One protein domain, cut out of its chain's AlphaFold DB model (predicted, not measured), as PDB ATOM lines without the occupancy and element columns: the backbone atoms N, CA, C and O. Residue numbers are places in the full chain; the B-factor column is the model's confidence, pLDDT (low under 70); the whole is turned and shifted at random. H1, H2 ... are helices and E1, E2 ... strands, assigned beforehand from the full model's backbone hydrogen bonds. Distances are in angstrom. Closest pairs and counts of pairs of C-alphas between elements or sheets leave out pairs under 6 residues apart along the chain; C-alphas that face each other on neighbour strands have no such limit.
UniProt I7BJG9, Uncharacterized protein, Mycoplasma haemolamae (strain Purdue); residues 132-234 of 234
ATOM      1  N   LYS A 132      21.453 -42.615 -20.383       82.38
ATOM      2  CA  LYS A 132      20.226 -41.896 -20.024       82.38
ATOM      3  C   LYS A 132      20.021 -40.760 -21.008       82.38
ATOM      4  O   LYS A 132      20.833 -39.841 -21.062       82.38
ATOM      5  N   GLY A 133      18.921 -40.801 -21.749       85.12
ATOM      6  CA  GLY A 133      18.666 -39.833 -22.806       85.12
ATOM      7  C   GLY A 133      17.207 -39.422 -22.917       85.12
ATOM      8  O   GLY A 133      16.355 -39.777 -22.099       85.12
ATOM      9  N   ARG A 134      16.917 -38.649 -23.962       85.50
ATOM     10  CA  ARG A 134      15.552 -38.318 -24.376       85.50
ATOM     11  C   ARG A 134      15.347 -38.656 -25.841       85.50
ATOM     12  O   ARG A 134      16.194 -38.374 -26.684       85.50
ATOM     13  N   LEU A 135      14.200 -39.254 -26.112       86.12
ATOM     14  CA  LEU A 135      13.658 -39.443 -27.438       86.12
ATOM     15  C   LEU A 135      12.845 -38.193 -27.775       86.12
ATOM     16  O   LEU A 135      11.886 -37.880 -27.073       86.12
ATOM     17  N   ILE A 136      13.253 -37.464 -28.802       85.19
ATOM     18  CA  ILE A 136      12.598 -36.247 -29.268       85.19
ATOM     19  C   ILE A 136      11.812 -36.591 -30.526       85.19
ATOM     20  O   ILE A 136      12.357 -37.195 -31.452       85.19
ATOM     21  N   LEU A 137      10.540 -36.210 -30.542       84.75
ATOM     22  CA  LEU A 137       9.698 -36.259 -31.729       84.75
ATOM     23  C   LEU A 137       9.797 -34.904 -32.433       84.75
ATOM     24  O   LEU A 137       9.410 -33.881 -31.871       84.75
ATOM     25  N   THR A 138      10.345 -34.902 -33.641       77.81
ATOM     26  CA  THR A 138      10.563 -33.698 -34.449       77.81
ATOM     27  C   THR A 138       9.649 -33.714 -35.663       77.81
ATOM     28  O   THR A 138       9.604 -34.720 -36.373       77.81
ATOM     29  N   SER A 139       8.961 -32.606 -35.938       72.81
ATOM     30  CA  SER A 139       8.335 -32.386 -37.243       72.81
ATOM     31  C   SER A 139       9.434 -32.170 -38.285       72.81
ATOM     32  O   SER A 139      10.275 -31.282 -38.129       72.81
ATOM     33  N   GLY A 140       9.454 -32.993 -39.325       62.38
ATOM     34  CA  GLY A 140      10.211 -32.715 -40.534       62.38
ATOM     35  C   GLY A 140       9.539 -31.613 -41.352       62.38
ATOM     36  O   GLY A 140       8.373 -31.278 -41.142       62.38
ATOM     37  N   VAL A 141      10.305 -31.029 -42.273       47.88
ATOM     38  CA  VAL A 141       9.806 -30.018 -43.212       47.88
ATOM     39  C   VAL A 141       8.705 -30.641 -44.074       47.88
ATOM     40  O   VAL A 141       8.774 -31.830 -44.400       47.88
ATOM     41  N   ASP A 142       7.690 -29.843 -44.404       47.72
ATOM     42  CA  ASP A 142       6.591 -30.219 -45.288       47.72
ATOM     43  C   ASP A 142       7.140 -30.763 -46.604       47.72
ATOM     44  O   ASP A 142       7.613 -30.026 -47.471       47.72
ATOM     45  N   ASN A 143       7.079 -32.081 -46.753       46.56
ATOM     46  CA  ASN A 143       7.226 -32.688 -48.059       46.56
ATOM     47  C   ASN A 143       5.887 -32.515 -48.791       46.56
ATOM     48  O   ASN A 143       4.846 -32.320 -48.165       46.56
ATOM     49  N   PHE A 144       5.885 -32.654 -50.119       41.84
ATOM     50  CA  PHE A 144       4.702 -32.538 -50.999       41.84
ATOM     51  C   PHE A 144       3.495 -33.435 -50.600       41.84
ATOM     52  O   PHE A 144       2.435 -33.355 -51.213       41.84
ATOM     53  N   TRP A 145       3.663 -34.284 -49.580       50.16
ATOM     54  CA  TRP A 145       2.749 -35.300 -49.058       50.16
ATOM     55  C   TRP A 145       2.258 -35.021 -47.621       50.16
ATOM     56  O   TRP A 145       1.564 -35.855 -47.045       50.16
ATOM     57  N   GLY A 146       2.592 -33.860 -47.040       54.38
ATOM     58  CA  GLY A 146       2.136 -33.420 -45.716       54.38
ATOM     59  C   GLY A 146       3.239 -33.331 -44.654       54.38
ATOM     60  O   GLY A 146       4.426 -33.519 -44.939       54.38
ATOM     61  N   HIS A 147       2.823 -33.034 -43.416       63.28
ATOM     62  CA  HIS A 147       3.709 -32.928 -42.257       63.28
ATOM     63  C   HIS A 147       4.397 -34.269 -41.990       63.28
ATOM     64  O   HIS A 147       3.738 -35.261 -41.658       63.28
ATOM     65  N   SER A 148       5.723 -34.292 -42.123       69.81
ATOM     66  CA  SER A 148       6.515 -35.465 -41.775       69.81
ATOM     67  C   SER A 148       6.926 -35.422 -40.306       69.81
ATOM     68  O   SER A 148       7.112 -34.347 -39.742       69.81
ATOM     69  N   TYR A 149       7.074 -36.577 -39.661       75.25
ATOM     70  CA  TYR A 149       7.559 -36.661 -38.283       75.25
ATOM     71  C   TYR A 149       8.674 -37.696 -38.165       75.25
ATOM     72  O   TYR A 149       8.665 -38.720 -38.844       75.25
ATOM     73  N   GLY A 150       9.631 -37.436 -37.274       81.81
ATOM     74  CA  GLY A 150      10.771 -38.312 -37.029       81.81
ATOM     75  C   GLY A 150      11.171 -38.367 -35.560       81.81
ATOM     76  O   GLY A 150      10.833 -37.491 -34.764       81.81
ATOM     77  N   LEU A 151      11.898 -39.421 -35.206       86.69
ATOM     78  CA  LEU A 151      12.416 -39.673 -33.868       86.69
ATOM     79  C   LEU A 151      13.923 -39.441 -33.818       86.69
ATOM     80  O   LEU A 151      14.664 -39.934 -34.666       86.69
ATOM     81  N   LYS A 152      14.385 -38.769 -32.766       86.25
ATOM     82  CA  LYS A 152      15.808 -38.566 -32.482       86.25
ATOM     83  C   LYS A 152      16.122 -38.958 -31.044       86.25
ATOM     84  O   LYS A 152      15.450 -38.510 -30.123       86.25
ATOM     85  N   ALA A 153      17.168 -39.752 -30.837       85.50
ATOM     86  CA  ALA A 153      17.717 -40.009 -29.508       85.50
ATOM     87  C   ALA A 153      18.817 -38.992 -29.184       85.50
ATOM     88  O   ALA A 153      19.710 -38.760 -30.001       85.50
ATOM     89  N   VAL A 154      18.756 -38.394 -27.996       82.50
ATOM     90  CA  VAL A 154      19.761 -37.453 -27.493       82.50
ATOM     91  C   VAL A 154      20.287 -37.941 -26.150       82.50
ATOM     92  O   VAL A 154      19.515 -38.193 -25.226       82.50
ATOM     93  N   ASP A 155      21.611 -38.055 -26.063       69.19
ATOM     94  CA  ASP A 155      22.365 -38.710 -24.982       69.19
ATOM     95  C   ASP A 155      22.585 -37.806 -23.749       69.19
ATOM     96  O   ASP A 155      23.130 -38.210 -22.728       69.19
ATOM     97  N   LYS A 156      22.194 -36.527 -23.831       63.38
ATOM     98  CA  LYS A 156      22.399 -35.553 -22.753       63.38
ATOM     99  C   LYS A 156      21.196 -34.639 -22.578       63.38
ATOM    100  O   LYS A 156      20.368 -34.461 -23.472       63.38
ATOM    101  N   LEU A 157      21.111 -34.063 -21.383       58.22
ATOM    102  CA  LEU A 157      20.166 -33.034 -20.942       58.22
ATOM    103  C   LEU A 157      20.299 -31.727 -21.763       58.22
ATOM    104  O   LEU A 157      20.483 -30.658 -21.197       58.22
ATOM    105  N   GLU A 158      20.235 -31.781 -23.096       56.03
ATOM    106  CA  GLU A 158      20.037 -30.587 -23.921       56.03
ATOM    107  C   GLU A 158      18.792 -29.831 -23.418       56.03
ATOM    108  O   GLU A 158      17.763 -30.454 -23.130       56.03
ATOM    109  N   PRO A 159      18.841 -28.507 -23.240       57.00
ATOM    110  CA  PRO A 159      17.670 -27.771 -22.788       57.00
ATOM    111  C   PRO A 159      16.509 -28.065 -23.741       57.00
ATOM    112  O   PRO A 159      16.654 -27.957 -24.958       57.00
ATOM    113  N   LYS A 160      15.386 -28.525 -23.174       61.69
ATOM    114  CA  LYS A 160      14.168 -28.792 -23.940       61.69
ATOM    115  C   LYS A 160      13.779 -27.485 -24.626       61.69
ATOM    116  O   LYS A 160      13.649 -26.479 -23.931       61.69
ATOM    117  N   ARG A 161      13.633 -27.480 -25.951       62.91
ATOM    118  CA  ARG A 161      13.131 -26.284 -26.637       62.91
ATOM    119  C   ARG A 161      11.618 -26.218 -26.473       62.91
ATOM    120  O   ARG A 161      10.947 -27.251 -26.387       62.91
ATOM    121  N   ASP A 162      11.080 -25.007 -26.421       55.16
ATOM    122  CA  ASP A 162       9.633 -24.821 -26.381       55.16
ATOM    123  C   ASP A 162       8.992 -25.450 -27.627       55.16
ATOM    124  O   ASP A 162       9.467 -25.273 -28.747       55.16
ATOM    125  N   GLY A 163       7.939 -26.244 -27.412       59.91
ATOM    126  CA  GLY A 163       7.254 -27.003 -28.464       59.91
ATOM    127  C   GLY A 163       7.792 -28.417 -28.727       59.91
ATOM    128  O   GLY A 163       7.129 -29.184 -29.419       59.91
ATOM    129  N   GLU A 164       8.929 -28.823 -28.147       69.00
ATOM    130  CA  GLU A 164       9.447 -30.186 -28.327       69.00
ATOM    131  C   GLU A 164       8.722 -31.212 -27.446       69.00
ATOM    132  O   GLU A 164       8.564 -31.060 -26.228       69.00
ATOM    133  N   VAL A 165       8.346 -32.332 -28.057       76.06
ATOM    134  CA  VAL A 165       7.878 -33.517 -27.344       76.06
ATOM    135  C   VAL A 165       9.075 -34.418 -27.056       76.06
ATOM    136  O   VAL A 165       9.716 -34.923 -27.976       76.06
ATOM    137  N   SER A 166       9.365 -34.637 -25.773       81.44
ATOM    138  CA  SER A 166      10.514 -35.425 -25.321       81.44
ATOM    139  C   SER A 166      10.097 -36.529 -24.352       81.44
ATOM    140  O   SER A 166       9.446 -36.236 -23.347       81.44
ATOM    141  N   ILE A 167      10.531 -37.763 -24.600       84.31
ATOM    142  CA  ILE A 167      10.264 -38.935 -23.756       84.31
ATOM    143  C   ILE A 167      11.594 -39.435 -23.184       84.31
ATOM    144  O   ILE A 167      12.508 -39.712 -23.962       84.31
ATOM    145  N   PRO A 168      11.754 -39.547 -21.856       84.38
ATOM    146  CA  PRO A 168      12.977 -40.094 -21.280       84.38
ATOM    147  C   PRO A 168      13.152 -41.569 -21.665       84.38
ATOM    148  O   PRO A 168      12.177 -42.320 -21.786       84.38
ATOM    149  N   TYR A 169      14.400 -41.987 -21.856       86.81
ATOM    150  CA  TYR A 169      14.738 -43.390 -22.074       86.81
ATOM    151  C   TYR A 169      16.017 -43.786 -21.343       86.81
ATOM    152  O   TYR A 169      16.895 -42.959 -21.078       86.81
ATOM    153  N   TRP A 170      16.116 -45.087 -21.086       85.75
ATOM    154  CA  TRP A 170      17.303 -45.747 -20.560       85.75
ATOM    155  C   TRP A 170      17.695 -46.870 -21.509       85.75
ATOM    156  O   TRP A 170      16.846 -47.652 -21.939       85.75
ATOM    157  N   SER A 171      18.974 -46.935 -21.869       84.69
ATOM    158  CA  SER A 171      19.474 -47.963 -22.775       84.69
ATOM    159  C   SER A 171      20.861 -48.444 -22.384       84.69
ATOM    160  O   SER A 171      21.698 -47.664 -21.953       84.69
ATOM    161  N   ARG A 172      21.118 -49.733 -22.609       84.12
ATOM    162  CA  ARG A 172      22.457 -50.342 -22.538       84.12
ATOM    163  C   ARG A 172      23.128 -50.448 -23.908       84.12
ATOM    164  O   ARG A 172      24.180 -51.064 -24.034       84.12
ATOM    165  N   LYS A 173      22.476 -49.954 -24.964       86.06
ATOM    166  CA  LYS A 173      23.001 -50.003 -26.330       86.06
ATOM    167  C   LYS A 173      23.790 -48.752 -26.640       86.06
ATOM    168  O   LYS A 173      23.412 -47.667 -26.217       86.06
ATOM    169  N   GLU A 174      24.845 -48.917 -27.431       84.56
ATOM    170  CA  GLU A 174      25.673 -47.793 -27.839       84.56
ATOM    171  C   GLU A 174      24.863 -46.733 -28.606       84.56
ATOM    172  O   GLU A 174      23.938 -47.078 -29.354       84.56
ATOM    173  N   PRO A 175      25.223 -45.438 -28.501       83.50
ATOM    174  CA  PRO A 175      24.451 -44.356 -29.112       83.50
ATOM    175  C   PRO A 175      24.326 -44.503 -30.632       83.50
ATOM    176  O   PRO A 175      23.292 -44.169 -31.214       83.50
ATOM    177  N   HIS A 176      25.360 -45.046 -31.281       82.75
ATOM    178  CA  HIS A 176      25.376 -45.269 -32.724       82.75
ATOM    179  C   HIS A 176      24.350 -46.336 -33.152       82.75
ATOM    180  O   HIS A 176      23.681 -46.169 -34.175       82.75
ATOM    181  N   GLU A 177      24.159 -47.393 -32.353       88.12
ATOM    182  CA  GLU A 177      23.143 -48.417 -32.611       88.12
ATOM    183  C   GLU A 177      21.728 -47.867 -32.435       88.12
ATOM    184  O   GLU A 177      20.820 -48.235 -33.182       88.12
ATOM    185  N   LEU A 178      21.524 -47.031 -31.414       87.06
ATOM    186  CA  LEU A 178      20.235 -46.395 -31.150       87.06
ATOM    187  C   LEU A 178      19.866 -45.449 -32.288       87.06
ATOM    188  O   LEU A 178      18.743 -45.503 -32.784       87.06
ATOM    189  N   LYS A 179      20.829 -44.642 -32.744       86.25
ATOM    190  CA  LYS A 179      20.657 -43.746 -33.886       86.25
ATOM    191  C   LYS A 179      20.313 -44.522 -35.158       86.25
ATOM    192  O   LYS A 179      19.274 -44.260 -35.745       86.25
ATOM    193  N   SER A 180      21.121 -45.517 -35.529       86.69
ATOM    194  CA  SER A 180      20.887 -46.334 -36.731       86.69
ATOM    195  C   SER A 180      19.517 -47.021 -36.711       86.69
ATOM    196  O   SER A 180      18.803 -47.067 -37.714       86.69
ATOM    197  N   PHE A 181      19.096 -47.511 -35.543       90.12
ATOM    198  CA  PHE A 181      17.777 -48.110 -35.381       90.12
ATOM    199  C   PHE A 181      16.635 -47.097 -35.570       90.12
ATOM    200  O   PHE A 181      15.650 -47.418 -36.235       90.12
ATOM    201  N   LEU A 182      16.762 -45.886 -35.018       88.75
ATOM    202  CA  LEU A 182      15.770 -44.824 -35.207       88.75
ATOM    203  C   LEU A 182      15.754 -44.295 -36.643       88.75
ATOM    204  O   LEU A 182      14.674 -44.083 -37.180       88.75
ATOM    205  N   ASP A 183      16.910 -44.159 -37.290       86.25
ATOM    206  CA  ASP A 183      17.005 -43.758 -38.698       86.25
ATOM    207  C   ASP A 183      16.273 -44.764 -39.599       86.25
ATOM    208  O   ASP A 183      15.554 -44.377 -40.516       86.25
ATOM    209  N   ASN A 184      16.369 -46.062 -39.294       87.25
ATOM    210  CA  ASN A 184      15.627 -47.104 -40.005       87.25
ATOM    211  C   ASN A 184      14.103 -46.969 -39.812       87.25
ATOM    212  O   ASN A 184      13.353 -47.046 -40.783       87.25
ATOM    213  N   ILE A 185      13.644 -46.696 -38.582       87.06
ATOM    214  CA  ILE A 185      12.226 -46.407 -38.306       87.06
ATOM    215  C   ILE A 185      11.762 -45.173 -39.087       87.06
ATOM    216  O   ILE A 185      10.727 -45.225 -39.744       87.06
ATOM    217  N   ASN A 186      12.528 -44.083 -39.043       85.62
ATOM    218  CA  ASN A 186      12.184 -42.824 -39.701       85.62
ATOM    219  C   ASN A 186      12.104 -42.986 -41.223       85.62
ATOM    220  O   ASN A 186      11.150 -42.519 -41.836       85.62
ATOM    221  N   ASN A 187      13.069 -43.683 -41.828       82.19
ATOM    222  CA  ASN A 187      13.082 -43.933 -43.268       82.19
ATOM    223  C   ASN A 187      11.884 -44.781 -43.698       82.19
ATOM    224  O   ASN A 187      11.208 -44.443 -44.666       82.19
ATOM    225  N   ASN A 188      11.573 -45.847 -42.958       79.94
ATOM    226  CA  ASN A 188      10.409 -46.673 -43.263       79.94
ATOM    227  C   ASN A 188       9.088 -45.915 -43.071       79.94
ATOM    228  O   ASN A 188       8.190 -46.034 -43.899       79.94
ATOM    229  N   ALA A 189       8.978 -45.106 -42.016       77.50
ATOM    230  CA  ALA A 189       7.795 -44.290 -41.759       77.50
ATOM    231  C   ALA A 189       7.600 -43.207 -42.834       77.50
ATOM    232  O   ALA A 189       6.473 -42.925 -43.246       77.50
ATOM    233  N   ALA A 190       8.697 -42.626 -43.329       71.25
ATOM    234  CA  ALA A 190       8.675 -41.696 -44.453       71.25
ATOM    235  C   ALA A 190       8.161 -42.366 -45.736       71.25
ATOM    236  O   ALA A 190       7.406 -41.746 -46.479       71.25
ATOM    237  N   VAL A 191       8.514 -43.636 -45.965       66.31
ATOM    238  CA  VAL A 191       8.001 -44.432 -47.091       66.31
ATOM    239  C   VAL A 191       6.520 -44.795 -46.910       66.31
ATOM    240  O   VAL A 191       5.796 -44.855 -47.899       66.31
ATOM    241  N   SER A 192       6.051 -45.022 -45.675       59.66
ATOM    242  CA  SER A 192       4.698 -45.537 -45.419       59.66
ATOM    243  C   SER A 192       3.591 -44.481 -45.310       59.66
ATOM    244  O   SER A 192       2.443 -44.824 -45.580       59.66
ATOM    245  N   ASN A 193       3.888 -43.225 -44.939       61.81
ATOM    246  CA  ASN A 193       2.997 -42.053 -45.114       61.81
ATOM    247  C   ASN A 193       3.566 -40.733 -44.544       61.81
ATOM    248  O   ASN A 193       2.838 -39.745 -44.468       61.81
ATOM    249  N   GLY A 194       4.793 -40.712 -44.006       62.91
ATOM    250  CA  GLY A 194       5.409 -39.554 -43.335       62.91
ATOM    251  C   GLY A 194       4.724 -39.079 -42.040       62.91
ATOM    252  O   GLY A 194       5.350 -38.403 -41.231       62.91
ATOM    253  N   SER A 195       3.465 -39.446 -41.810       78.44
ATOM    254  CA  SER A 195       2.619 -38.958 -40.723       78.44
ATOM    255  C   SER A 195       2.829 -39.707 -39.402       78.44
ATOM    256  O   SER A 195       3.465 -40.763 -39.343       78.44
ATOM    257  N   PHE A 196       2.206 -39.211 -38.324       83.44
ATOM    258  CA  PHE A 196       2.156 -39.917 -37.035       83.44
ATOM    259  C   PHE A 196       1.639 -41.357 -37.153       83.44
ATOM    260  O   PHE A 196       2.076 -42.222 -36.396       83.44
ATOM    261  N   LYS A 197       0.741 -41.628 -38.110       84.62
ATOM    262  CA  LYS A 197       0.212 -42.972 -38.359       84.62
ATOM    263  C   LYS A 197       1.288 -43.910 -38.910       84.62
ATOM    264  O   LYS A 197       1.406 -45.024 -38.414       84.62
ATOM    265  N   GLY A 198       2.106 -43.441 -39.857       84.75
ATOM    266  CA  GLY A 198       3.224 -44.218 -40.405       84.75
ATOM    267  C   GLY A 198       4.293 -44.522 -39.352       84.75
ATOM    268  O   GLY A 198       4.768 -45.651 -39.253       84.75
ATOM    269  N   LEU A 199       4.607 -43.548 -38.487       85.81
ATOM    270  CA  LEU A 199       5.490 -43.775 -37.338       85.81
ATOM    271  C   LEU A 199       4.915 -44.790 -36.343       85.81
ATOM    272  O   LEU A 199       5.656 -45.636 -35.846       85.81
ATOM    273  N   LEU A 200       3.617 -44.707 -36.031       90.31
ATOM    274  CA  LEU A 200       2.964 -45.645 -35.115       90.31
ATOM    275  C   LEU A 200       2.982 -47.071 -35.677       90.31
ATOM    276  O   LEU A 200       3.271 -48.011 -34.941       90.31
ATOM    277  N   GLU A 201       2.709 -47.233 -36.969       90.62
ATOM    278  CA  GLU A 201       2.750 -48.528 -37.646       90.62
ATOM    279  C   GLU A 201       4.151 -49.152 -37.588       90.62
ATOM    280  O   GLU A 201       4.306 -50.280 -37.116       90.62
ATOM    281  N   GLU A 202       5.193 -48.396 -37.944       89.75
ATOM    282  CA  GLU A 202       6.576 -48.881 -37.855       89.75
ATOM    283  C   GLU A 202       7.009 -49.181 -36.414       89.75
ATOM    284  O   GLU A 202       7.717 -50.162 -36.155       89.75
ATOM    285  N   LEU A 203       6.551 -48.377 -35.450       90.81
ATOM    286  CA  LEU A 203       6.795 -48.622 -34.033       90.81
ATOM    287  C   LEU A 203       6.163 -49.945 -33.574       90.81
ATOM    288  O   LEU A 203       6.804 -50.714 -32.852       90.81
ATOM    289  N   LEU A 204       4.928 -50.237 -33.998       92.62
ATOM    290  CA  LEU A 204       4.228 -51.486 -33.685       92.62
ATOM    291  C   LEU A 204       4.890 -52.692 -34.362       92.62
ATOM    292  O   LEU A 204       5.114 -53.705 -33.693       92.62
ATOM    293  N   ASN A 205       5.292 -52.560 -35.629       93.25
ATOM    294  CA  ASN A 205       6.017 -53.595 -36.376       93.25
ATOM    295  C   ASN A 205       7.341 -53.977 -35.693       93.25
ATOM    296  O   ASN A 205       7.753 -55.137 -35.710       93.25
ATOM    297  N   ARG A 206       7.997 -53.017 -35.028       92.25
ATOM    298  CA  ARG A 206       9.293 -53.202 -34.350       92.25
ATOM    299  C   ARG A 206       9.188 -53.250 -32.828       92.25
ATOM    300  O   ARG A 206      10.198 -53.079 -32.141       92.25
ATOM    301  N   LYS A 207       7.998 -53.534 -32.283       92.38
ATOM    302  CA  LYS A 207       7.694 -53.503 -30.841       92.38
ATOM    303  C   LYS A 207       8.761 -54.169 -29.970       92.38
ATOM    304  O   LYS A 207       9.281 -53.540 -29.053       92.38
ATOM    305  N   ASN A 208       9.101 -55.429 -30.244       92.50
ATOM    306  CA  ASN A 208      10.028 -56.186 -29.394       92.50
ATOM    307  C   ASN A 208      11.448 -55.602 -29.436       92.50
ATOM    308  O   ASN A 208      12.070 -55.414 -28.391       92.50
ATOM    309  N   SER A 209      11.936 -55.243 -30.625       92.12
ATOM    310  CA  SER A 209      13.255 -54.626 -30.804       92.12
ATOM    311  C   SER A 209      13.334 -53.240 -30.166       92.12
ATOM    312  O   SER A 209      14.344 -52.907 -29.549       92.12
ATOM    313  N   PHE A 210      12.263 -52.448 -30.266       92.06
ATOM    314  CA  PHE A 210      12.191 -51.139 -29.627       92.06
ATOM    315  C   PHE A 210      12.225 -51.276 -28.102       92.06
ATOM    316  O   PHE A 210      13.043 -50.628 -27.451       92.06
ATOM    317  N   LYS A 211      11.403 -52.168 -27.528       90.94
ATOM    318  CA  LYS A 211      11.388 -52.436 -26.079       90.94
ATOM    319  C   LYS A 211      12.745 -52.916 -25.564       90.94
ATOM    320  O   LYS A 211      13.162 -52.489 -24.495       90.94
ATOM    321  N   ALA A 212      13.454 -53.742 -26.332       89.25
ATOM    322  CA  ALA A 212      14.793 -54.203 -25.970       89.25
ATOM    323  C   ALA A 212      15.848 -53.080 -25.987       89.25
ATOM    324  O   ALA A 212      16.806 -53.130 -25.219       89.25
ATOM    325  N   LYS A 213      15.695 -52.073 -26.859       89.94
ATOM    326  CA  LYS A 213      16.650 -50.960 -26.991       89.94
ATOM    327  C   LYS A 213      16.357 -49.793 -26.051       89.94
ATOM    328  O   LYS A 213      17.302 -49.237 -25.508       89.94
ATOM    329  N   PHE A 214      15.095 -49.424 -25.859       87.56
ATOM    330  CA  PHE A 214      14.696 -48.213 -25.126       87.56
ATOM    331  C   PHE A 214      13.882 -48.488 -23.855       87.56
ATOM    332  O   PHE A 214      13.575 -47.560 -23.115       87.56
ATOM    333  N   GLY A 215      13.519 -49.746 -23.597       89.31
ATOM    334  CA  GLY A 215      12.681 -50.137 -22.469       89.31
ATOM    335  C   GLY A 215      11.184 -50.150 -22.788       89.31
ATOM    336  O   GLY A 215      10.686 -49.480 -23.699       89.31
ATOM    337  N   ALA A 216      10.437 -50.941 -22.012       90.19
ATOM    338  CA  ALA A 216       8.991 -51.085 -22.176       90.19
ATOM    339  C   ALA A 216       8.235 -49.783 -21.876       90.19
ATOM    340  O   ALA A 216       7.311 -49.435 -22.605       90.19
ATOM    341  N   GLN A 217       8.655 -49.040 -20.850       89.81
ATOM    342  CA  GLN A 217       8.000 -47.795 -20.447       89.81
ATOM    343  C   GLN A 217       8.096 -46.712 -21.532       89.81
ATOM    344  O   GLN A 217       7.099 -46.055 -21.838       89.81
ATOM    345  N   THR A 218       9.271 -46.551 -22.150       88.38
ATOM    346  CA  THR A 218       9.480 -45.591 -23.243       88.38
ATOM    347  C   THR A 218       8.633 -45.951 -24.462       88.38
ATOM    348  O   THR A 218       8.047 -45.061 -25.074       88.38
ATOM    349  N   PHE A 219       8.500 -47.244 -24.779       91.62
ATOM    350  CA  PHE A 219       7.614 -47.707 -25.848       91.62
ATOM    351  C   PHE A 219       6.151 -47.327 -25.594       91.62
ATOM    352  O   PHE A 219       5.525 -46.722 -26.461       91.62
ATOM    353  N   GLU A 220       5.604 -47.657 -24.418       91.88
ATOM    354  CA  GLU A 220       4.193 -47.367 -24.120       91.88
ATOM    355  C   GLU A 220       3.929 -45.853 -24.095       91.88
ATOM    356  O   GLU A 220       2.921 -45.391 -24.624       91.88
ATOM    357  N   SER A 221       4.876 -45.066 -23.570       89.31
ATOM    358  CA  SER A 221       4.786 -43.599 -23.563       89.31
ATOM    359  C   SER A 221       4.761 -43.019 -24.981       89.31
ATOM    360  O   SER A 221       3.938 -42.158 -25.283       89.31
ATOM    361  N   LEU A 222       5.637 -43.507 -25.868       88.81
ATOM    362  CA  LEU A 222       5.689 -43.058 -27.260       88.81
ATOM    363  C   LEU A 222       4.428 -43.457 -28.025       88.81
ATOM    364  O   LEU A 222       3.852 -42.636 -28.735       88.81
ATOM    365  N   LYS A 223       3.975 -44.697 -27.841       92.00
ATOM    366  CA  LYS A 223       2.749 -45.204 -28.451       92.00
ATOM    367  C   LYS A 223       1.541 -44.348 -28.057       92.00
ATOM    368  O   LYS A 223       0.845 -43.850 -28.937       92.00
ATOM    369  N   ALA A 224       1.333 -44.124 -26.758       90.25
ATOM    370  CA  ALA A 224       0.217 -43.320 -26.260       90.25
ATOM    371  C   ALA A 224       0.258 -41.881 -26.798       90.25
ATOM    372  O   ALA A 224      -0.782 -41.288 -27.103       90.25
ATOM    373  N   LEU A 225       1.460 -41.320 -26.949       87.50
ATOM    374  CA  LEU A 225       1.645 -39.989 -27.505       87.50
ATOM    375  C   LEU A 225       1.265 -39.920 -28.988       87.50
ATOM    376  O   LEU A 225       0.545 -39.002 -29.386       87.50
ATOM    377  N   LEU A 226       1.703 -40.892 -29.790       87.38
ATOM    378  CA  LEU A 226       1.347 -40.979 -31.207       87.38
ATOM    379  C   LEU A 226      -0.163 -41.197 -31.382       87.38
ATOM    380  O   LEU A 226      -0.794 -40.457 -32.129       87.38
ATOM    381  N   GLU A 227      -0.774 -42.118 -30.632       90.50
ATOM    382  CA  GLU A 227      -2.227 -42.365 -30.659       90.50
ATOM    383  C   GLU A 227      -3.045 -41.135 -30.242       90.50
ATOM    384  O   GLU A 227      -4.120 -40.871 -30.779       90.50
ATOM    385  N   THR A 228      -2.560 -40.362 -29.270       87.94
ATOM    386  CA  THR A 228      -3.208 -39.107 -28.861       87.94
ATOM    387  C   THR A 228      -3.061 -38.027 -29.928       87.94
ATOM    388  O   THR A 228      -3.995 -37.263 -30.147       87.94
ATOM    389  N   SER A 229      -1.913 -37.969 -30.601       83.56
ATOM    390  CA  SER A 229      -1.658 -36.991 -31.664       83.56
ATOM    391  C   SER A 229      -2.490 -37.287 -32.912       83.56
ATOM    392  O   SER A 229      -3.048 -36.364 -33.489       83.56
ATOM    393  N   ILE A 230      -2.652 -38.566 -33.271       84.75
ATOM    394  CA  ILE A 230      -3.532 -39.003 -34.366       84.75
ATOM    395  C   ILE A 230      -4.983 -38.612 -34.066       84.75
ATOM    396  O   ILE A 230      -5.598 -37.924 -34.867       84.75
ATOM    397  N   ARG A 231      -5.492 -38.945 -32.871       85.56
ATOM    398  CA  ARG A 231      -6.870 -38.603 -32.467       85.56
ATOM    399  C   ARG A 231      -7.162 -37.104 -32.409       85.56
ATOM    400  O   ARG A 231      -8.322 -36.727 -32.444       85.56
ATOM    401  N   LYS A 232      -6.144 -36.259 -32.226       81.06
ATOM    402  CA  LYS A 232      -6.296 -34.793 -32.242       81.06
ATOM    403  C   LYS A 232      -6.268 -34.202 -33.653       81.06
ATOM    404  O   LYS A 232      -6.638 -33.044 -33.808       81.06
ATOM    405  N   ALA A 233      -5.734 -34.943 -34.621       72.81
ATOM    406  CA  ALA A 233      -5.615 -34.517 -36.010       72.81
ATOM    407  C   ALA A 233      -6.812 -34.959 -36.875       72.81
ATOM    408  O   ALA A 233      -6.977 -34.427 -37.970       72.81
ATOM    409  N   GLU A 234      -7.607 -35.920 -36.390       70.12
ATOM    410  CA  GLU A 234      -8.911 -36.343 -36.936       70.12
ATOM    411  C   GLU A 234     -10.056 -35.468 -36.402       70.12
ATOM    412  O   GLU A 234     -10.979 -35.182 -37.197       70.12
TER     413      GLU A 234
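AT A GLANCE: This is residues 132 to 234 of the 234 residues of an uncharacterized protein of Mycoplasma haemolamae (strain Purdue) (UniProt I7BJG9). A small, strongly twisted sheet of three strands has helices H1 and H4 along its two edges, H1 beside E2 and H4 over E3, with the short helices H2 and H3 between these two long ones. The printed part has 103 residues, with three named strands and then four named helices along the chain: E1, E2, E3, H1, H2, H3, H4. The sheet's order is E2, E1, E3, all antiparallel, and the class is mixed, helices and strands. The whole is compact, with a radius of gyration of the C-alphas of 12.9 A, and rounded, spanning 37 by 31 by 23 A.

HOW THE PARTS SIT: Begin at the inner strand E1, residues 132 to 139. It forms a hairpin with the edge strand E2, residues 149 to 154, where N 136 and O 152 are 2.8 A apart, within hydrogen-bond range. On its other side is the edge strand E3, residues 165 to 171, with N 135 and O 167 at 2.8 A. H1, residues 175 to 192, is on the sheet at a height of 6.9 A, over none of its strands, but only just, with 2 of its C-alphas falling on E1; its closest C-alphas to E2 are those of Asn 186 and Gly 150, 5.4 A apart. H2, residues 196 to 205, H3, residues 207 to 214, and H4, residues 216 to 233, are on one face of the sheet, making two layers, helices over a sheet. H4 lies over E3 at a height of 10.8 A and runs along the strands, at 13 degrees to E3 on the local plane. H3 also lies over E3 but stands up from the sheet. H2 touches H1, closest at the C-alphas of Gly 198 and Ala 189, 4.8 A, at a steep tilt of 61 degrees, opposite ways. H2 touches H4 at a shallow tilt of 32 degrees, closest at the C-alphas of Phe 196 and Leu 226, 6.0 A. H1 and H4 are apart. In H1, H2, H3 and H4 every O i to N i+4 pair is within hydrogen-bond range.

IN THESE COORDINATES: Find C-alpha 132 at (20.226, -41.896, -20.024); from there E1 runs 23.0 A, while E2 spans 16.3 A and E3 19.1 A. From C-alpha 175 at (24.451, -44.356, -29.112) H1 runs 25.6 A. H2 measures 14.2 A and H3 10.5 A. H4 runs 26.1 A to C-alpha 233 at (-5.615, -34.517, -36.010).

THE WHOLE: The two C-alphas farthest apart, those of Phe 144 and Arg 172, are 38.0 A apart. The printed part has no cut and no long link. Look for pLDDT under 70 at residues 140 to 148, 155 to 164 and 191 to 194.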